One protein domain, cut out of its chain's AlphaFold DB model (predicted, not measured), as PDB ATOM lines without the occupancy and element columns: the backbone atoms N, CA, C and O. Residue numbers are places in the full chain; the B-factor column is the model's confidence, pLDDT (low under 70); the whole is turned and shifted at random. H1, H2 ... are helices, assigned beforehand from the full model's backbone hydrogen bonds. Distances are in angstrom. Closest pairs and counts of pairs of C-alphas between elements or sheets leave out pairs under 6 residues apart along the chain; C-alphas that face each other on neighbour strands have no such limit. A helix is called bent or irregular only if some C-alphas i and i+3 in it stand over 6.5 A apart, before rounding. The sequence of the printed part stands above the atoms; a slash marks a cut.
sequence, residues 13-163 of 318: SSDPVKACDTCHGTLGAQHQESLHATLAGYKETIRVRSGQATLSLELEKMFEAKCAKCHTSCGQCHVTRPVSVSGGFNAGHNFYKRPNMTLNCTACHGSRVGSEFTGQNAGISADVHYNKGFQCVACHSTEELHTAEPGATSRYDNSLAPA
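AT A GLANCE: This is residues 13 to 163 of the 318 residues of the protein "Cytochrome_C554 domain-containing protein" of Calditrichaeota bacterium (UniProt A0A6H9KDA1). Short helices joined by much loop make a three-cornered shape: the longest helix, H7, doubled back on itself at one corner, H4 and H5 at another, and H1 and H2 at the third. H3 lies near the middle, while H6 sits between H1 and H7a, and H8 packs on H2. The printed part has 151 residues, with eight named helices, H1 to H8 in chain order, and no named strand; the class is all helix, though only 70 residues are in named elements. The whole is compact, with a radius of gyration of the C-alphas of 16.5 A and spans of 46 by 44 by 32 A.

HOW THE PARTS SIT: H7, residues 101 to 118, was assigned as one helix by its hydrogen bonds but is bent, with C-alphas 108 and 111 8.0 A apart. Its arms are H7a, residues 101 to 108, and H7b, residues 111 to 118. They only just touch, with 3 pairs of C-alphas within 8 A, the closest those of Thr 106 and Gly 114 at 5.2 A. The arms run opposite ways at a shallow tilt of 24 degrees. H6, residues 74 to 78, only just touches H7a, with 3 such pairs, the closest C-alphas being those of Cys 77 and Asn 104 at 5.6 A. H6 is close to but not clearly touching H1, residues 16 to 19; the closest C-alphas, of Pro 16 and Cys 74, are 7.2 A apart. H2, residues 21 to 33, is irregular, with C-alphas 23 and 26 8.8 A apart. With residues 25 to 28 alone it only just touches H1, by 3 pairs, the closest C-alphas being those of Pro 16 and Gly 28 at 6.4 A. With residues 27 to 31 alone it only just touches H8, residues 142 to 146, also by 3 pairs; the C-alphas of His 31 and His 146 are closest, at 5.1 A. H3, residues 35 to 38, and H8 are near each other, with 5 pairs of C-alphas within 10 A. H4, residues 40 to 50, and H5, residues 57 to 66, are close but not clearly touching, with the closest C-alphas, of Lys 43 and Phe 63, 7.8 A apart. They run opposite ways at a steep tilt of 49 degrees. H4 and H5 are each apart from both arms of H7. Every O i to N i+4 pair is within hydrogen-bond range in H4, H5, H6 and H8, against 6 of 9 in H2, 3 of 4 in H7b and 1 of 4 in H7a, where 1 of 5 O i to N i+3 pairs is in range; H1 and H3 are too short for an i+4 pair.

IN THESE COORDINATES: H7a is 10.4 A long from first to last C-alpha and H7b 10.9 A, from C-alpha 111 at (100.448, 110.113, 136.943). H4 measures 15.1 A, H2 14.5 A and H5 14.2 A. H1 begins at C-alpha 16, (99.441, 102.598, 109.528), and H8 ends at C-alpha 146, (89.372, 105.959, 117.163).

THE WHOLE: The two C-alphas farthest apart are those of Thr 22 and Gly 123, at 49.0 A. The links H6 to H7, 22 residues, and H7 to H8, 23 residues, are long. The printed part has no cut; its mean pLDDT is 90.9, and no printed residue is under 70.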
ATOM      1  N   SER A  13     103.844  99.904 112.844       86.62
ATOM      2  CA  SER A  13     102.597 100.666 112.978       86.62
ATOM      3  C   SER A  13     102.748 102.192 112.971       86.62
ATOM      4  O   SER A  13     101.729 102.873 113.011       86.62
ATOM      5  N   SER A  14     103.968 102.748 112.965       83.75
ATOM      6  CA  SER A  14     104.146 104.194 112.766       83.75
ATOM      7  C   SER A  14     103.747 104.628 111.351       83.75
ATOM      8  O   SER A  14     103.507 105.805 111.121       83.75
ATOM      9  N   ASP A  15     103.676 103.677 110.417       85.94
ATOM     10  CA  ASP A  15     103.081 103.835 109.094       85.94
ATOM     11  C   ASP A  15     101.829 102.932 109.012       85.94
ATOM     12  O   ASP A  15     101.914 101.779 108.569       85.94
ATOM     13  N   PRO A  16     100.664 103.403 109.506       82.12
ATOM     14  CA  PRO A  16      99.441 102.598 109.528       82.12
ATOM     15  C   PRO A  16      98.975 102.219 108.118       82.12
ATOM     16  O   PRO A  16      98.451 101.120 107.937       82.12
ATOM     17  N   VAL A  17      99.277 103.051 107.113       83.19
ATOM     18  CA  VAL A  17      98.967 102.785 105.702       83.19
ATOM     19  C   VAL A  17      99.615 101.488 105.238       83.19
ATOM     20  O   VAL A  17      98.964 100.645 104.621       83.19
ATOM     21  N   LYS A  18     100.889 101.279 105.578       84.38
ATOM     22  CA  LYS A  18     101.588 100.036 105.229       84.38
ATOM     23  C   LYS A  18     101.234  98.865 106.141       84.38
ATOM     24  O   LYS A  18     101.229  97.726 105.681       84.38
ATOM     25  N   ALA A  19     101.001  99.117 107.429       86.62
ATOM     26  CA  ALA A  19     100.916  98.055 108.430       86.62
ATOM     27  C   ALA A  19      99.491  97.550 108.714       86.62
ATOM     28  O   ALA A  19      99.322  96.385 109.074       86.62
ATOM     29  N   CYS A  20      98.476  98.409 108.613       88.69
ATOM     30  CA  CYS A  20      97.139  98.155 109.156       88.69
ATOM     31  C   CYS A  20      96.012  98.410 108.143       88.69
ATOM     32  O   CYS A  20      95.017  97.681 108.149       88.69
ATOM     33  N   ASP A  21      96.160  99.397 107.256       88.69
ATOM     34  CA  ASP A  21      95.052  99.917 106.440       88.69
ATOM     35  C   ASP A  21      94.495  98.916 105.424       88.69
ATOM     36  O   ASP A  21      93.306  98.969 105.108       88.69
ATOM     37  N   THR A  22      95.288  97.932 104.992       90.06
ATOM     38  CA  THR A  22      94.813  96.835 104.129       90.06
ATOM     39  C   THR A  22      93.580  96.131 104.708       90.06
ATOM     40  O   THR A  22      92.698  95.718 103.959       90.06
ATOM     41  N   CYS A  23      93.501  96.013 106.039       92.38
ATOM     42  CA  CYS A  23      92.378  95.384 106.741       92.38
ATOM     43  C   CYS A  23      91.544  96.380 107.564       92.38
ATOM     44  O   CYS A  23      90.394  96.088 107.891       92.38
ATOM     45  N   HIS A  24      92.112  97.535 107.920       91.62
ATOM     46  CA  HIS A  24      91.518  98.504 108.843       91.62
ATOM     47  C   HIS A  24      91.433  99.928 108.274       91.62
ATOM     48  O   HIS A  24      91.325 100.871 109.049       91.62
ATOM     49  N   GLY A  25      91.437 100.105 106.949       88.56
ATOM     50  CA  GLY A  25      91.576 101.415 106.295       88.56
ATOM     51  C   GLY A  25      90.609 102.503 106.776       88.56
ATOM     52  O   GLY A  25      91.025 103.643 106.952       88.56
ATOM     53  N   THR A  26      89.350 102.166 107.081       87.62
ATOM     54  CA  THR A  26      88.397 103.135 107.657       87.62
ATOM     55  C   THR A  26      88.847 103.640 109.030       87.62
ATOM     56  O   THR A  26      88.861 104.845 109.263       87.62
ATOM     57  N   LEU A  27      89.249 102.733 109.929       87.12
ATOM     58  CA  LEU A  27      89.747 103.097 111.262       87.12
ATOM     59  C   LEU A  27      91.104 103.801 111.178       87.12
ATOM     60  O   LEU A  27      91.359 104.715 111.952       87.12
ATOM     61  N   GLY A  28      91.962 103.391 110.238       86.38
ATOM     62  CA  GLY A  28      93.254 104.024 109.980       86.38
ATOM     63  C   GLY A  28      93.100 105.496 109.604       86.38
ATOM     64  O   GLY A  28      93.715 106.353 110.239       86.38
ATOM     65  N   ALA A  29      92.214 105.796 108.650       85.12
ATOM     66  CA  ALA A  29      91.913 107.166 108.239       85.12
ATOM     67  C   ALA A  29      91.349 108.012 109.394       85.12
ATOM     68  O   ALA A  29      91.808 109.125 109.627       85.12
ATOM     69  N   GLN A  30      90.407 107.465 110.169       85.19
ATOM     70  CA  GLN A  30      89.834 108.164 111.325       85.19
ATOM     71  C   GLN A  30      90.868 108.428 112.428       85.19
ATOM     72  O   GLN A  30      90.912 109.519 112.997       85.19
ATOM     73  N   HIS A  31      91.736 107.455 112.714       85.44
ATOM     74  CA  HIS A  31      92.739 107.594 113.762       85.44
ATOM     75  C   HIS A  31      93.756 108.695 113.451       85.44
ATOM     76  O   HIS A  31      94.142 109.413 114.372       85.44
ATOM     77  N   GLN A  32      94.161 108.861 112.185       85.75
ATOM     78  CA  GLN A  32      95.113 109.903 111.770       85.75
ATOM     79  C   GLN A  32      94.645 111.317 112.136       85.75
ATOM     80  O   GLN A  32      95.470 112.181 112.424       85.75
ATOM     81  N   GLU A  33      93.334 111.539 112.181       86.25
ATOM     82  CA  GLU A  33      92.731 112.821 112.550       86.25
ATOM     83  C   GLU A  33      92.392 112.909 114.053       86.25
ATOM     84  O   GLU A  33      92.077 113.982 114.569       86.25
ATOM     85  N   SER A  34      92.472 111.797 114.792       88.31
ATOM     86  CA  SER A  34      92.112 111.745 116.214       88.31
ATOM     87  C   SER A  34      93.071 112.560 117.086       88.31
ATOM     88  O   SER A  34      94.246 112.740 116.763       88.31
ATOM     89  N   LEU A  35      92.618 112.994 118.266       90.00
ATOM     90  CA  LEU A  35      93.466 113.728 119.219       90.00
ATOM     91  C   LEU A  35      94.654 112.905 119.748       90.00
ATOM     92  O   LEU A  35      95.670 113.486 120.128       90.00
ATOM     93  N   HIS A  36      94.544 111.574 119.771       89.25
ATOM     94  CA  HIS A  36      95.635 110.683 120.181       89.25
ATOM     95  C   HIS A  36      96.763 110.614 119.140       89.25
ATOM     96  O   HIS A  36      97.915 110.400 119.523       89.25
ATOM     97  N   ALA A  37      96.448 110.827 117.859       86.75
ATOM     98  CA  ALA A  37      97.440 110.956 116.796       86.75
ATOM     99  C   ALA A  37      97.907 112.411 116.649       86.75
ATOM    100  O   ALA A  37      99.084 112.715 116.721       86.75
ATOM    101  N   THR A  38      96.999 113.369 116.510       87.38
ATOM    102  CA  THR A  38      97.386 114.748 116.162       87.38
ATOM    103  C   THR A  38      97.971 115.540 117.330       87.38
ATOM    104  O   THR A  38      98.674 116.528 117.117       87.38
ATOM    105  N   LEU A  39      97.637 115.159 118.572       90.94
ATOM    106  CA  LEU A  39      97.887 115.949 119.781       90.94
ATOM    107  C   LEU A  39      97.383 117.404 119.666       90.94
ATOM    108  O   LEU A  39      97.874 118.293 120.372       90.94
ATOM    109  N   ALA A  40      96.391 117.647 118.799       91.38
ATOM    110  CA  ALA A  40      95.954 118.987 118.411       91.38
ATOM    111  C   ALA A  40      95.541 119.842 119.611       91.38
ATOM    112  O   ALA A  40      95.836 121.033 119.643       91.38
ATOM    113  N   GLY A  41      94.951 119.240 120.647       92.38
ATOM    114  CA  GLY A  41      94.555 119.993 121.832       92.38
ATOM    115  C   GLY A  41      95.717 120.551 122.653       92.38
ATOM    116  O   GLY A  41      95.606 121.648 123.196       92.38
ATOM    117  N   TYR A  42      96.866 119.871 122.703       92.50
ATOM    118  CA  TYR A  42      98.052 120.467 123.321       92.50
ATOM    119  C   TYR A  42      98.574 121.623 122.468       92.50
ATOM    120  O   TYR A  42      98.776 122.715 123.005       92.50
ATOM    121  N   LYS A  43      98.719 121.415 121.150       93.69
ATOM    122  CA  LYS A  43      99.183 122.461 120.226       93.69
ATOM    123  C   LYS A  43      98.293 123.702 120.286       93.69
ATOM    124  O   LYS A  43      98.816 124.804 120.416       93.69
ATOM    125  N   GLU A  44      96.972 123.526 120.303       95.12
ATOM    126  CA  GLU A  44      96.027 124.637 120.412       95.12
ATOM    127  C   GLU A  44      96.214 125.414 121.717       95.12
ATOM    128  O   GLU A  44      96.293 126.640 121.703       95.12
ATOM    129  N   THR A  45      96.343 124.728 122.858       94.75
ATOM    130  CA  THR A  45      96.511 125.436 124.136       94.75
ATOM    131  C   THR A  45      97.797 126.256 124.207       94.75
ATOM    132  O   THR A  45      97.786 127.330 124.811       94.75
ATOM    133  N   ILE A  46      98.878 125.783 123.581       95.38
ATOM    134  CA  ILE A  46     100.141 126.523 123.481       95.38
ATOM    135  C   ILE A  46      99.957 127.712 122.540       95.38
ATOM    136  O   ILE A  46     100.296 128.830 122.910       95.38
ATOM    137  N   ARG A  47      99.353 127.491 121.368       96.62
ATOM    138  CA  ARG A  47      99.102 128.516 120.348       96.62
ATOM    139  C   ARG A  47      98.257 129.675 120.880       96.62
ATOM    140  O   ARG A  47      98.591 130.839 120.678       96.62
ATOM    141  N   VAL A  48      97.174 129.373 121.598       96.88
ATOM    142  CA  VAL A  48      96.303 130.400 122.192       96.88
ATOM    143  C   VAL A  48      97.070 131.237 123.215       96.88
ATOM    144  O   VAL A  48      96.980 132.466 123.184       96.88
ATOM    145  N   ARG A  49      97.854 130.592 124.091       96.81
ATOM    146  CA  ARG A  49      98.655 131.284 125.113       96.81
ATOM    147  C   ARG A  49      99.860 132.021 124.533       96.81
ATOM    148  O   ARG A  49     100.272 133.015 125.118       96.81
ATOM    149  N   SER A  50     100.403 131.589 123.397       96.69
ATOM    150  CA  SER A  50     101.461 132.326 122.700       96.69
ATOM    151  C   SER A  50     100.938 133.510 121.894       96.69
ATOM    152  O   SER A  50     101.721 134.343 121.453       96.69
ATOM    153  N   GLY A  51      99.623 133.604 121.674       95.75
ATOM    154  CA  GLY A  51      99.027 134.663 120.858       95.75
ATOM    155  C   GLY A  51      99.418 134.593 119.376       95.75
ATOM    156  O   GLY A  51      99.145 135.532 118.630       95.75
ATOM    157  N   GLN A  52     100.048 133.499 118.936       93.44
ATOM    158  CA  GLN A  52     100.500 133.317 117.558       93.44
ATOM    159  C   GLN A  52      99.411 132.630 116.711       93.44
ATOM    160  O   GLN A  52      98.588 131.852 117.203       93.44
ATOM    161  N   ALA A  53      99.401 132.894 115.402       93.25
ATOM    162  CA  ALA A  53      98.494 132.209 114.474       93.25
ATOM    163  C   ALA A  53      98.858 130.722 114.298       93.25
ATOM    164  O   ALA A  53      97.978 129.888 114.117       93.25
ATOM    165  N   THR A  54     100.146 130.399 114.399       94.31
ATOM    166  CA  THR A  54     100.728 129.049 114.398       94.31
ATOM    167  C   THR A  54     101.895 129.031 115.379       94.31
ATOM    168  O   THR A  54     102.433 130.094 115.683       94.31
ATOM    169  N   LEU A  55     102.311 127.859 115.860       94.81
ATOM    170  CA  LEU A  55     103.498 127.767 116.713       94.81
ATOM    171  C   LEU A  55     104.755 128.216 115.950       94.81
ATOM    172  O   LEU A  55     104.905 127.944 114.757       94.81
ATOM    173  N   SER A  56     105.659 128.903 116.647       96.00
ATOM    174  CA  SER A  56     106.998 129.209 116.150       96.00
ATOM    175  C   SER A  56     107.822 127.929 115.944       96.00
ATOM    176  O   SER A  56     107.509 126.861 116.476       96.00
ATOM    177  N   LEU A  57     108.945 128.047 115.230       96.19
ATOM    178  CA  LEU A  57     109.888 126.936 115.077       96.19
ATOM    179  C   LEU A  57     110.426 126.429 116.427       96.19
ATOM    180  O   LEU A  57     110.612 125.225 116.596       96.19
ATOM    181  N   GLU A  58     110.691 127.323 117.380       94.94
ATOM    182  CA  GLU A  58     111.230 126.931 118.686       94.94
ATOM    183  C   GLU A  58     110.163 126.277 119.572       94.94
ATOM    184  O   GLU A  58     110.458 125.294 120.256       94.94
ATOM    185  N   LEU A  59     108.906 126.726 119.489       94.31
ATOM    186  CA  LEU A  59     107.783 126.075 120.164       94.31
ATOM    187  C   LEU A  59     107.449 124.705 119.565       94.31
ATOM    188  O   LEU A  59     107.147 123.787 120.326       94.31
ATOM    189  N   GLU A  60     107.557 124.521 118.248       95.25
ATOM    190  CA  GLU A  60     107.426 123.190 117.632       95.25
ATOM    191  C   GLU A  60     108.556 122.257 118.094       95.25
ATOM    192  O   GLU A  60     108.294 121.132 118.516       95.25
ATOM    193  N   LYS A  61     109.814 122.721 118.128       93.56
ATOM    194  CA  LYS A  61     110.931 121.921 118.673       93.56
ATOM    195  C   LYS A  61     110.710 121.542 120.138       93.56
ATOM    196  O   LYS A  61     110.982 120.403 120.523       93.56
ATOM    197  N   MET A  62     110.222 122.479 120.951       91.38
ATOM    198  CA  MET A  62     109.866 122.225 122.347       91.38
ATOM    199  C   MET A  62     108.773 121.159 122.448       91.38
ATOM    200  O   MET A  62     108.924 120.193 123.201       91.38
ATOM    201  N   PHE A  63     107.708 121.306 121.656       92.44
ATOM    202  CA  PHE A  63     106.589 120.375 121.620       92.44
ATOM    203  C   PHE A  63     107.049 118.957 121.280       92.44
ATOM    204  O   PHE A  63     106.731 118.015 122.009       92.44
ATOM    205  N   GLU A  64     107.860 118.803 120.234       90.69
ATOM    206  CA  GLU A  64     108.412 117.507 119.837       90.69
ATOM    207  C   GLU A  64     109.299 116.903 120.937       90.69
ATOM    208  O   GLU A  64     109.188 115.725 121.283       90.69
ATOM    209  N   ALA A  65     110.141 117.722 121.573       87.19
ATOM    210  CA  ALA A  65     111.054 117.257 122.612       87.19
ATOM    211  C   ALA A  65     110.352 116.862 123.928       87.19
ATOM    212  O   ALA A  65     110.853 115.992 124.656       87.19
ATOM    213  N   LYS A  66     109.239 117.523 124.280       84.62
ATOM    214  CA  LYS A  66     108.634 117.451 125.626       84.62
ATOM    215  C   LYS A  66     107.228 116.864 125.662       84.62
ATOM    216  O   LYS A  66     106.894 116.199 126.640       84.62
ATOM    217  N   CYS A  67     106.424 117.068 124.624       86.31
ATOM    218  CA  CYS A  67     105.004 116.711 124.604       86.31
ATOM    219  C   CYS A  67     104.721 115.524 123.674       86.31
ATOM    220  O   CYS A  67     103.970 114.618 124.045       86.31
ATOM    221  N   ALA A  68     105.367 115.478 122.504       87.56
ATOM    222  CA  ALA A  68     105.094 114.480 121.468       87.56
ATOM    223  C   ALA A  68     105.501 113.046 121.848       87.56
ATOM    224  O   ALA A  68     105.098 112.093 121.192       87.56
ATOM    225  N   LYS A  69     106.216 112.843 122.962       82.44
ATOM    226  CA  LYS A  69     106.538 111.498 123.481       82.44
ATOM    227  C   LYS A  69     105.299 110.661 123.819       82.44
ATOM    228  O   LYS A  69     105.395 109.438 123.869       82.44
ATOM    229  N   CYS A  70     104.163 111.312 124.072       80.62
ATOM    230  CA  CYS A  70     102.880 110.655 124.319       80.62
ATOM    231  C   CYS A  70     102.073 110.378 123.039       80.62
ATOM    232  O   CYS A  70     100.997 109.793 123.143       80.62
ATOM    233  N   HIS A  71     102.563 110.787 121.862       84.19
ATOM    234  CA  HIS A  71     101.983 110.414 120.574       84.19
ATOM    235  C   HIS A  71     101.927 108.888 120.453       84.19
ATOM    236  O   HIS A  71     102.880 108.198 120.832       84.19
ATOM    237  N   THR A  72     100.820 108.364 119.924       84.88
ATOM    238  CA  THR A  72     100.591 106.918 119.839       84.88
ATOM    239  C   THR A  72     100.344 106.446 118.409       84.88
ATOM    240  O   THR A  72      99.880 107.200 117.561       84.88
ATOM    241  N   SER A  73     100.640 105.175 118.155       89.19
ATOM    242  CA  SER A  73     100.250 104.437 116.953       89.19
ATOM    243  C   SER A  73      99.342 103.254 117.302       89.19
ATOM    244  O   SER A  73      99.227 102.869 118.472       89.19
ATOM    245  N   CYS A  74      98.776 102.585 116.290       91.69
ATOM    246  CA  CYS A  74      97.990 101.360 116.484       91.69
ATOM    247  C   CYS A  74      98.770 100.299 117.285       91.69
ATOM    248  O   CYS A  74      98.227  99.650 118.178       91.69
ATOM    249  N   GLY A  75     100.068 100.146 117.010       91.94
ATOM    250  CA  GLY A  75     100.921  99.177 117.696       91.94
ATOM    251  C   GLY A  75     101.117  99.497 119.174       91.94
ATOM    252  O   GLY A  75     101.073  98.579 119.982       91.94
ATOM    253  N   GLN A  76     101.240 100.771 119.552       90.88
ATOM    254  CA  GLN A  76     101.430 101.182 120.953       90.88
ATOM    255  C   GLN A  76     100.176 101.008 121.828       90.88
ATOM    256  O   GLN A  76     100.257 101.034 123.059       90.88
ATOM    257  N   CYS A  77      99.014 100.795 121.206       92.00
ATOM    258  CA  CYS A  77      97.790 100.396 121.895       92.00
ATOM    259  C   CYS A  77      97.582  98.876 121.859       92.00
ATOM    260  O   CYS A  77      97.173  98.286 122.859       92.00
ATOM    261  N   HIS A  78      97.867  98.230 120.725       93.50
ATOM    262  CA  HIS A  78      97.430  96.856 120.468       93.50
ATOM    263  C   HIS A  78      98.532  95.791 120.554       93.50
ATOM    264  O   HIS A  78      98.205  94.609 120.588       93.50
ATOM    265  N   VAL A  79      99.817  96.154 120.604       93.00
ATOM    266  CA  VAL A  79     100.938  95.194 120.500       93.00
ATOM    267  C   VAL A  79     102.057  95.502 121.499       93.00
ATOM    268  O   VAL A  79     102.531  94.616 122.216       93.00
ATOM    269  N   THR A  80     102.474  96.760 121.572       92.25
ATOM    270  CA  THR A  80     103.584  97.242 122.395       92.25
ATOM    271  C   THR A  80     103.105  98.255 123.418       92.25
ATOM    272  O   THR A  80     102.040  98.846 123.288       92.25
ATOM    273  N   ARG A  81     103.910  98.471 124.450       92.06
ATOM    274  CA  ARG A  81     103.782  99.614 125.347       92.06
ATOM    275  C   ARG A  81     104.206 100.900 124.624       92.06
ATOM    276  O   ARG A  81     105.060 100.840 123.731       92.06
ATOM    277  N   PRO A  82     103.695 102.070 125.038       89.19
ATOM    278  CA  PRO A  82     104.148 103.354 124.517       89.19
ATOM    279  C   PRO A  82     105.659 103.578 124.687       89.19
ATOM    280  O   PRO A  82     106.281 103.113 125.646       89.19
ATOM    281  N   VAL A  83     106.259 104.339 123.766       85.62
ATOM    282  CA  VAL A  83     107.701 104.655 123.800       85.62
ATOM    283  C   VAL A  83     108.056 105.561 124.977       85.62
ATOM    284  O   VAL A  83     109.167 105.478 125.493       85.62
ATOM    285  N   SER A  84     107.094 106.359 125.452       82.12
ATOM    286  CA  SER A  84     107.212 107.201 126.649       82.12
ATOM    287  C   SER A  84     107.580 106.420 127.911       82.12
ATOM    288  O   SER A  84     108.153 106.993 128.831       82.12
ATOM    289  N   VAL A  85     107.292 105.115 127.945       86.50
ATOM    290  CA  VAL A  85     107.621 104.207 129.052       86.50
ATOM    291  C   VAL A  85     108.611 103.118 128.626       86.50
ATOM    292  O   VAL A  85     108.530 101.983 129.098       86.50
ATOM    293  N   SER A  86     109.523 103.451 127.711       86.44
ATOM    294  CA  SER A  86     110.579 102.570 127.182       86.44
ATOM    295  C   SER A  86     110.100 101.408 126.300       86.44
ATOM    296  O   SER A  86     110.885 100.514 125.987       86.44
ATOM    297  N   GLY A  87     108.837 101.413 125.860       88.25
ATOM    298  CA  GLY A  87     108.314 100.432 124.909       88.25
ATOM    299  C   GLY A  87     108.311  98.980 125.413       88.25
ATOM    300  O   GLY A  87     108.122  98.708 126.602       88.25
ATOM    301  N   GLY A  88     108.483  98.043 124.477       89.75
ATOM    302  CA  GLY A  88     108.428  96.596 124.711       89.75
ATOM    303  C   GLY A  88     107.059  95.984 124.404       89.75
ATOM    304  O   GLY A  88     106.038  96.666 124.421       89.75
ATOM    305  N   PHE A  89     107.032  94.689 124.094       91.69
ATOM    306  CA  PHE A  89     105.786  93.979 123.802       91.69
ATOM    307  C   PHE A  89     104.912  93.822 125.046       91.69
ATOM    308  O   PHE A  89     105.416  93.536 126.130       91.69
ATOM    309  N   ASN A  90     103.595  93.924 124.864       89.88
ATOM    310  CA  ASN A  90     102.637  93.569 125.909       89.88
ATOM    311  C   ASN A  90     102.716  92.064 126.226       89.88
ATOM    312  O   ASN A  90     102.754  91.681 127.392       89.88
ATOM    313  N   ALA A  91     102.766  91.219 125.186       90.62
ATOM    314  CA  ALA A  91     102.949  89.769 125.298       90.62
ATOM    315  C   ALA A  91     103.439  89.156 123.970       90.62
ATOM    316  O   ALA A  91     102.696  88.465 123.268       90.62
ATOM    317  N   GLY A  92     104.690  89.436 123.599       88.31
ATOM    318  CA  GLY A  92     105.230  89.080 122.280       88.31
ATOM    319  C   GLY A  92     104.475  89.767 121.133       88.31
ATOM    320  O   GLY A  92     103.862  90.813 121.326       88.31
ATOM    321  N   HIS A  93     104.476  89.159 119.945       87.56
ATOM    322  CA  HIS A  93     103.817  89.695 118.741       87.56
ATOM    323  C   HIS A  93     102.284  89.532 118.723       87.56
ATOM    324  O   HIS A  93     101.666  89.580 117.661       87.56
ATOM    325  N   ASN A  94     101.656  89.295 119.877       90.75
ATOM    326  CA  ASN A  94     100.210  89.134 119.951       90.75
ATOM    327  C   ASN A  94      99.497  90.480 119.794       90.75
ATOM    328  O   ASN A  94      99.842  91.462 120.452       90.75
ATOM    329  N   PHE A  95      98.454  90.486 118.964       91.38
ATOM    330  CA  PHE A  95      97.570  91.629 118.784       91.38
ATOM    331  C   PHE A  95      96.412  91.550 119.776       91.38
ATOM    332  O   PHE A  95      95.628  90.600 119.787       91.38
ATOM    333  N   TYR A  96      96.280  92.580 120.597       90.69
ATOM    334  CA  TYR A  96      95.214  92.712 121.572       90.69
ATOM    335  C   TYR A  96      94.096  93.570 121.014       90.69
ATOM    336  O   TYR A  96      94.266  94.772 120.849       90.69
ATOM    337  N   LYS A  97      92.908  92.991 120.813       90.25
ATOM    338  CA  LYS A  97      91.719  93.769 120.422       90.25
ATOM    339  C   LYS A  97      91.413  94.897 121.416       90.25
ATOM    340  O   LYS A  97      90.987  95.971 121.014       90.25
ATOM    341  N   ARG A  98      91.617  94.647 122.712       91.69
ATOM    342  CA  ARG A  98      91.453  95.636 123.783       91.69
ATOM    343  C   ARG A  98      92.817  95.917 124.415       91.69
ATOM    344  O   ARG A  98      93.402  94.966 124.937       91.69
ATOM    345  N   PRO A  99      93.310  97.167 124.378       92.12
ATOM    346  CA  PRO A  99      94.558  97.544 125.032       92.12
ATOM    347  C   PRO A  99      94.549  97.196 126.521       92.12
ATOM    348  O   PRO A  99      93.504  97.222 127.176       92.12
ATOM    349  N   ASN A 100      95.721  96.894 127.074       93.19
ATOM    350  CA  ASN A 100      95.850  96.698 128.509       93.19
ATOM    351  C   ASN A 100      95.780  98.062 129.211       93.19
ATOM    352  O   ASN A 100      96.525  98.982 128.871       93.19
ATOM    353  N   MET A 101      94.915  98.192 130.219       94.25
ATOM    354  CA  MET A 101      94.751  99.453 130.944       94.25
ATOM    355  C   MET A 101      96.073  99.947 131.538       94.25
ATOM    356  O   MET A 101      96.427 101.109 131.356       94.25
ATOM    357  N   THR A 102      96.814  99.068 132.212       92.31
ATOM    358  CA  THR A 102      98.049  99.428 132.911       92.31
ATOM    359  C   THR A 102      99.182  99.737 131.936       92.31
ATOM    360  O   THR A 102      99.865 100.754 132.063       92.31
ATOM    361  N   LEU A 103      99.381  98.854 130.954       93.19
ATOM    362  CA  LEU A 103     100.537  98.883 130.055       93.19
ATOM    363  C   LEU A 103     100.373  99.842 128.870       93.19
ATOM    364  O   LEU A 103     101.380 100.281 128.320       93.19
ATOM    365  N   ASN A 104      99.138 100.184 128.486       93.38
ATOM    366  CA  ASN A 104      98.867 101.044 127.332       93.38
ATOM    367  C   ASN A 104      98.199 102.361 127.747       93.38
ATOM    368  O   ASN A 104      98.742 103.425 127.467       93.38
ATOM    369  N   CYS A 105      97.072 102.323 128.467       94.12
ATOM    370  CA  CYS A 105      96.329 103.545 128.809       94.12
ATOM    371  C   CYS A 105      97.059 104.369 129.885       94.12
ATOM    372  O   CYS A 105      97.407 105.534 129.682       94.12
ATOM    373  N   THR A 106      97.343 103.767 131.043       94.06
ATOM    374  CA  THR A 106      97.993 104.461 132.163       94.06
ATOM    375  C   THR A 106      99.503 104.588 131.997       94.06
ATOM    376  O   THR A 106     100.134 105.280 132.785       94.06
ATOM    377  N   ALA A 107     100.095 103.994 130.962       91.81
ATOM    378  CA  ALA A 107     101.473 104.307 130.592       91.81
ATOM    379  C   ALA A 107     101.632 105.798 130.237       91.81
ATOM    380  O   ALA A 107     102.604 106.423 130.649       91.81
ATOM    381  N   CYS A 108     100.639 106.388 129.557       90.88
ATOM    382  CA  CYS A 108     100.608 107.824 129.259       90.88
ATOM    383  C   CYS A 108      99.745 108.616 130.258       90.88
ATOM    384  O   CYS A 108     100.095 109.729 130.641       90.88
ATOM    385  N   HIS A 109      98.632 108.043 130.730       92.94
ATOM    386  CA  HIS A 109      97.682 108.726 131.622       92.94
ATOM    387  C   HIS A 109      97.884 108.427 133.122       92.94
ATOM    388  O   HIS A 109      97.042 108.777 133.949       92.94
ATOM    389  N   GLY A 110      98.984 107.774 133.501       89.12
ATOM    390  CA  GLY A 110      99.164 107.179 134.829       89.12
ATOM    391  C   GLY A 110      99.257 108.171 135.978       89.12
ATOM    392  O   GLY A 110      98.547 108.018 136.965       89.12
ATOM    393  N   SER A 111     100.081 109.209 135.838       81.69
ATOM    394  CA  SER A 111     100.448 110.113 136.943       81.69
ATOM    395  C   SER A 111      99.275 110.888 137.560       81.69
ATOM    396  O   SER A 111      99.347 111.292 138.727       81.69
ATOM    397  N   ARG A 112      98.209 111.099 136.776       86.12
ATOM    398  CA  ARG A 112      96.951 111.728 137.204       86.12
ATOM    399  C   ARG A 112      95.809 110.726 137.185       86.12
ATOM    400  O   ARG A 112      95.361 110.290 138.237       86.12
ATOM    401  N   VAL A 113      95.365 110.350 135.987       94.25
ATOM    402  CA  VAL A 113      94.142 109.565 135.782       94.25
ATOM    403  C   VAL A 113      94.302 108.155 136.336       94.25
ATOM    404  O   VAL A 113      93.447 107.703 137.086       94.25
ATOM    405  N   GLY A 114      95.409 107.477 136.022       95.69
ATOM    406  CA  GLY A 114      95.676 106.126 136.518       95.69
ATOM    407  C   GLY A 114      95.727 106.066 138.043       95.69
ATOM    408  O   GLY A 114      95.041 105.239 138.644       95.69
ATOM    409  N   SER A 115      96.477 106.970 138.679       95.00
ATOM    410  CA  SER A 115      96.590 107.022 140.139       95.00
ATOM    411  C   SER A 115      95.283 107.414 140.832       95.00
ATOM    412  O   SER A 115      94.994 106.892 141.907       95.00
ATOM    413  N   GLU A 116      94.474 108.287 140.228       95.88
ATOM    414  CA  GLU A 116      93.128 108.620 140.716       95.88
ATOM    415  C   GLU A 116      92.175 107.424 140.610       95.88
ATOM    416  O   GLU A 116      91.529 107.063 141.596       95.88
ATOM    417  N   PHE A 117      92.157 106.758 139.454       97.75
ATOM    418  CA  PHE A 117      91.244 105.650 139.171       97.75
ATOM    419  C   PHE A 117      91.530 104.430 140.040       97.75
ATOM    420  O   PHE A 117      90.615 103.817 140.586       97.75
ATOM    421  N   THR A 118      92.812 104.123 140.232       96.94
ATOM    422  CA  THR A 118      93.274 102.946 140.980       96.94
ATOM    423  C   THR A 118      93.566 103.218 142.457       96.94
ATOM    424  O   THR A 118      93.877 102.279 143.187       96.94
ATOM    425  N   GLY A 119      93.434 104.464 142.931       95.38
ATOM    426  CA  GLY A 119      93.612 104.812 144.347       95.38
ATOM    427  C   GLY A 119      95.064 104.767 144.827       95.38
ATOM    428  O   GLY A 119      95.331 104.337 145.943       95.38
ATOM    429  N   GLN A 120      96.012 105.167 143.979       94.88
ATOM    430  CA  GLN A 120      97.442 105.187 144.315       94.88
ATOM    431  C   GLN A 120      97.878 106.473 145.031       94.88
ATOM    432  O   GLN A 120      98.988 106.538 145.557       94.88
ATOM    433  N   ASN A 121      97.037 107.511 145.044       93.00
ATOM    434  CA  ASN A 121      97.318 108.730 145.794       93.00
ATOM    435  C   ASN A 121      97.078 108.484 147.293       93.00
ATOM    436  O   ASN A 121      96.029 107.971 147.678       93.00
ATOM    437  N   ALA A 122      98.035 108.870 148.138       91.62
ATOM    438  CA  ALA A 122      97.942 108.667 149.581       91.62
ATOM    439  C   ALA A 122      96.662 109.294 150.161       91.62
ATOM    440  O   ALA A 122      96.317 110.425 149.836       91.62
ATOM    441  N   GLY A 123      95.951 108.544 151.006       91.38
ATOM    442  CA  GLY A 123      94.695 108.988 151.625       91.38
ATOM    443  C   GLY A 123      93.467 108.969 150.705       91.38
ATOM    444  O   GLY A 123      92.352 109.117 151.198       91.38
ATOM    445  N   ILE A 124      93.633 108.722 149.402       94.75
ATOM    446  CA  ILE A 124      92.534 108.664 148.433       94.75
ATOM    447  C   ILE A 124      92.283 107.219 148.030       94.75
ATOM    448  O   ILE A 124      93.187 106.479 147.652       94.75
ATOM    449  N   SER A 125      91.020 106.809 148.081       95.94
ATOM    450  CA  SER A 125      90.635 105.448 147.714       95.94
ATOM    451  C   SER A 125      90.231 105.357 146.240       95.94
ATOM    452  O   SER A 125      89.723 106.321 145.668       95.94
ATOM    453  N   ALA A 126      90.415 104.181 145.637       97.38
ATOM    454  CA  ALA A 126      90.174 103.948 144.210       97.38
ATOM    455  C   ALA A 126      88.725 104.211 143.779       97.38
ATOM    456  O   ALA A 126      87.802 104.058 144.581       97.38
ATOM    457  N   ASP A 127      88.507 104.531 142.507       98.38
ATOM    458  CA  ASP A 127      87.180 104.769 141.928       98.38
ATOM    459  C   ASP A 127      86.210 103.593 142.193       98.38
ATOM    460  O   ASP A 127      86.594 102.419 142.189       98.38
ATOM    461  N   VAL A 128      84.930 103.878 142.456       98.25
ATOM    462  CA  VAL A 128      83.912 102.826 142.669       98.25
ATOM    463  C   VAL A 128      83.754 101.890 141.474       98.25
ATOM    464  O   VAL A 128      83.449 100.716 141.678       98.25
ATOM    465  N   HIS A 129      83.967 102.369 140.251       98.44
ATOM    466  CA  HIS A 129      83.915 101.554 139.041       98.44
ATOM    467  C   HIS A 129      85.143 100.651 138.948       98.44
ATOM    468  O   HIS A 129      84.996  99.456 138.683       98.44
ATOM    469  N   TYR A 130      86.335 101.168 139.263       98.00
ATOM    470  CA  TYR A 130      87.546 100.346 139.339       98.00
ATOM    471  C   TYR A 130      87.388  99.204 140.350       98.00
ATOM    472  O   TYR A 130      87.666  98.050 140.035       98.00
ATOM    473  N   ASN A 131      86.830  99.491 141.532       97.62
ATOM    474  CA  ASN A 131      86.552  98.469 142.551       97.62
ATOM    475  C   ASN A 131      85.554  97.391 142.086       97.62
ATOM    476  O   ASN A 131      85.503  96.308 142.663       97.62
ATOM    477  N   LYS A 132      84.766  97.669 141.041       97.50
ATOM    478  CA  LYS A 132      83.868  96.707 140.385       97.50
ATOM    479  C   LYS A 132      84.512  95.991 139.192       97.50
ATOM    480  O   LYS A 132      83.818  95.305 138.449       97.50
ATOM    481  N   GLY A 133      85.820  96.146 138.995       97.19
ATOM    482  CA  GLY A 133      86.574  95.513 137.913       97.19
ATOM    483  C   GLY A 133      86.516  96.262 136.582       97.19
ATOM    484  O   GLY A 133      86.951  95.716 135.567       97.19
ATOM    485  N   PHE A 134      85.997  97.494 136.549       97.44
ATOM    486  CA  PHE A 134      85.950  98.260 135.305       97.44
ATOM    487  C   PHE A 134      87.365  98.662 134.884       97.44
ATOM    488  O   PHE A 134      88.240  98.929 135.707       97.44
ATOM    489  N   GLN A 135      87.574  98.695 133.574       96.00
ATOM    490  CA  GLN A 135      88.779  99.203 132.920       96.00
ATOM    491  C   GLN A 135      88.395 100.446 132.108       96.00
ATOM    492  O   GLN A 135      87.206 100.687 131.909       96.00
ATOM    493  N   CYS A 136      89.365 101.202 131.581       96.50
ATOM    494  CA  CYS A 136      89.084 102.416 130.793       96.50
ATOM    495  C   CYS A 136      88.037 102.179 129.690       96.50
ATOM    496  O   CYS A 136      87.075 102.933 129.578       96.50
ATOM    497  N   VAL A 137      88.173 101.071 128.952       95.50
ATOM    498  CA  VAL A 137      87.286 100.698 127.835       95.50
ATOM    499  C   VAL A 137      85.874 100.256 128.249       95.50
ATOM    500  O   VAL A 137      85.076  99.875 127.400       95.50
ATOM    501  N   ALA A 138      85.568 100.233 129.550       96.31
ATOM    502  CA  ALA A 138      84.202 100.037 130.029       96.31
ATOM    503  C   ALA A 138      83.364 101.321 129.906       96.31
ATOM    504  O   ALA A 138      82.147 101.224 129.801       96.31
ATOM    505  N   CYS A 139      84.015 102.492 129.906       96.44
ATOM    506  CA  CYS A 139      83.372 103.790 129.691       96.44
ATOM    507  C   CYS A 139      83.780 104.398 128.339       96.44
ATOM    508  O   CYS A 139      82.943 104.940 127.634       96.44
ATOM    509  N   HIS A 140      85.054 104.278 127.966       95.75
ATOM    510  CA  HIS A 140      85.591 104.785 126.702       95.75
ATOM    511  C   HIS A 140      85.358 103.779 125.569       95.75
ATOM    512  O   HIS A 140      85.928 102.682 125.577       95.75
ATOM    513  N   SER A 141      84.484 104.121 124.620       92.00
ATOM    514  CA  SER A 141      84.068 103.218 123.543       92.00
ATOM    515  C   SER A 141      85.132 103.089 122.448       92.00
ATOM    516  O   SER A 141      86.104 103.841 122.383       92.00
ATOM    517  N   THR A 142      84.974 102.098 121.567       88.88
ATOM    518  CA  THR A 142      85.906 101.933 120.436       88.88
ATOM    519  C   THR A 142      85.766 103.096 119.461       88.88
ATOM    520  O   THR A 142      86.761 103.584 118.935       88.88
ATOM    521  N   GLU A 143      84.537 103.542 119.247       88.44
ATOM    522  CA  GLU A 143      84.178 104.638 118.367       88.44
ATOM    523  C   GLU A 143      84.726 105.964 118.912       88.44
ATOM    524  O   GLU A 143      85.361 106.694 118.159       88.44
ATOM    525  N   GLU A 144      84.586 106.227 120.218       90.31
ATOM    526  CA  GLU A 144      85.113 107.432 120.880       90.31
ATOM    527  C   GLU A 144      86.639 107.543 120.778       90.31
ATOM    528  O   GLU A 144      87.163 108.628 120.532       90.31
ATOM    529  N   LEU A 145      87.357 106.427 120.936       89.56
ATOM    530  CA  LEU A 145      88.823 106.423 120.959       89.56
ATOM    531  C   LEU A 145      89.473 106.506 119.569       89.56
ATOM    532  O   LEU A 145      90.597 107.003 119.466       89.56
ATOM    533  N   HIS A 146      88.811 106.001 118.521       88.19
ATOM    534  CA  HIS A 146      89.372 105.959 117.163       88.19
ATOM    535  C   HIS A 146      88.836 107.048 116.235       88.19
ATOM    536  O   HIS A 146      89.524 107.400 115.279       88.19
ATOM    537  N   THR A 147      87.633 107.566 116.488       81.44
ATOM    538  CA  THR A 147      87.010 108.553 115.601       81.44
ATOM    539  C   THR A 147      87.538 109.945 115.909       81.44
ATOM    540  O   THR A 147      87.572 110.378 117.061       81.44
ATOM    541  N   ALA A 148      87.948 110.654 114.866       80.06
ATOM    542  CA  ALA A 148      88.211 112.075 114.953       80.06
ATOM    543  C   ALA A 148      86.905 112.860 114.881       80.06
ATOM    544  O   ALA A 148      86.063 112.592 114.025       80.06
ATOM    545  N   GLU A 149      86.773 113.865 115.736       83.56
ATOM    546  CA  GLU A 149      85.813 114.938 115.512       83.56
ATOM    547  C   GLU A 149      86.517 116.036 114.702       83.56
ATOM    548  O   GLU A 149      87.515 116.594 115.183       83.56
ATOM    549  N   PRO A 150      86.059 116.347 113.476       81.69
ATOM    550  CA  PRO A 150      86.686 117.366 112.646       81.69
ATOM    551  C   PRO A 150      86.800 118.707 113.376       81.69
ATOM    552  O   PRO A 150      85.810 119.270 113.840       81.69
ATOM    553  N   GLY A 151      88.021 119.236 113.462       81.94
ATOM    554  CA  GLY A 151      88.290 120.512 114.128       81.94
ATOM    555  C   GLY A 151      88.309 120.454 115.659       81.94
ATOM    556  O   GLY A 151      88.401 121.509 116.285       81.94
ATOM    557  N   ALA A 152      88.259 119.268 116.272       88.00
ATOM    558  CA  ALA A 152      88.409 119.141 117.716       88.00
ATOM    559  C   ALA A 152      89.766 119.678 118.184       88.00
ATOM    560  O   ALA A 152      90.834 119.265 117.731       88.00
ATOM    561  N   THR A 153      89.712 120.576 119.158       89.31
ATOM    562  CA  THR A 153      90.885 121.161 119.822       89.31
ATOM    563  C   THR A 153      90.929 120.805 121.305       89.31
ATOM    564  O   THR A 153      91.824 121.202 122.049       89.31
ATOM    565  N   SER A 154      89.966 120.017 121.766       91.25
ATOM    566  CA  SER A 154      89.854 119.556 123.132       91.25
ATOM    567  C   SER A 154      89.198 118.186 123.156       91.25
ATOM    568  O   SER A 154      88.297 117.892 122.377       91.25
ATOM    569  N   ARG A 155      89.569 117.353 124.135       91.00
ATOM    570  CA  ARG A 155      88.858 116.089 124.400       91.00
ATOM    571  C   ARG A 155      87.373 116.294 124.722       91.00
ATOM    572  O   ARG A 155      86.598 115.354 124.643       91.00
ATOM    573  N   TYR A 156      86.998 117.507 125.130       92.25
ATOM    574  CA  TYR A 156      85.617 117.882 125.422       92.25
ATOM    575  C   TYR A 156      84.806 118.230 124.167       92.25
ATOM    576  O   TYR A 156      83.603 118.454 124.282       92.25
ATOM    577  N   ASP A 157      85.435 118.254 122.993       91.38
ATOM    578  CA  ASP A 157      84.744 118.426 121.712       91.38
ATOM    579  C   ASP A 157      84.227 117.082 121.173       91.38
ATOM    580  O   ASP A 157      83.454 117.059 120.223       91.38
ATOM    581  N   ASN A 158      84.622 115.962 121.797       88.75
ATOM    582  CA  ASN A 158      84.165 114.632 121.415       88.75
ATOM    583  C   ASN A 158      82.712 114.397 121.841       88.75
ATOM    584  O   ASN A 158      82.420 114.305 123.035       88.75
ATOM    585  N   SER A 159      81.818 114.267 120.860       87.44
ATOM    586  CA  SER A 159      80.389 114.032 121.087       87.44
ATOM    587  C   SER A 159      80.092 112.651 121.686       87.44
ATOM    588  O   SER A 159      79.055 112.462 122.318       87.44
ATOM    589  N   LEU A 160      81.022 111.705 121.530       90.25
ATOM    590  CA  LEU A 160      80.943 110.340 122.049       90.25
ATOM    591  C   LEU A 160      81.616 110.181 123.418       90.25
ATOM    592  O   LEU A 160      81.744 109.056 123.906       90.25
ATOM    593  N   ALA A 161      82.086 111.277 124.027       91.19
ATOM    594  CA  ALA A 161      82.705 111.234 125.344       91.19
ATOM    595  C   ALA A 161      81.737 110.633 126.385       91.19
ATOM    596  O   ALA A 161      80.558 110.989 126.395       91.19
ATOM    597  N   PRO A 162      82.220 109.766 127.293       93.94
ATOM    598  CA  PRO A 162      81.352 109.078 128.240       93.94
ATOM    599  C   PRO A 162      80.649 110.049 129.191       93.94
ATOM    600  O   PRO A 162      81.294 110.893 129.826       93.94
ATOM    601  N   ALA A 163      79.343 109.859 129.362       93.94
ATOM    602  CA  ALA A 163      78.525 110.561 130.339       93.94
ATOM    603  C   ALA A 163      78.110 109.630 131.488       93.94
ATOM    604  O   ALA A 163      77.997 108.411 131.347       93.94
TER     605      ALA A 163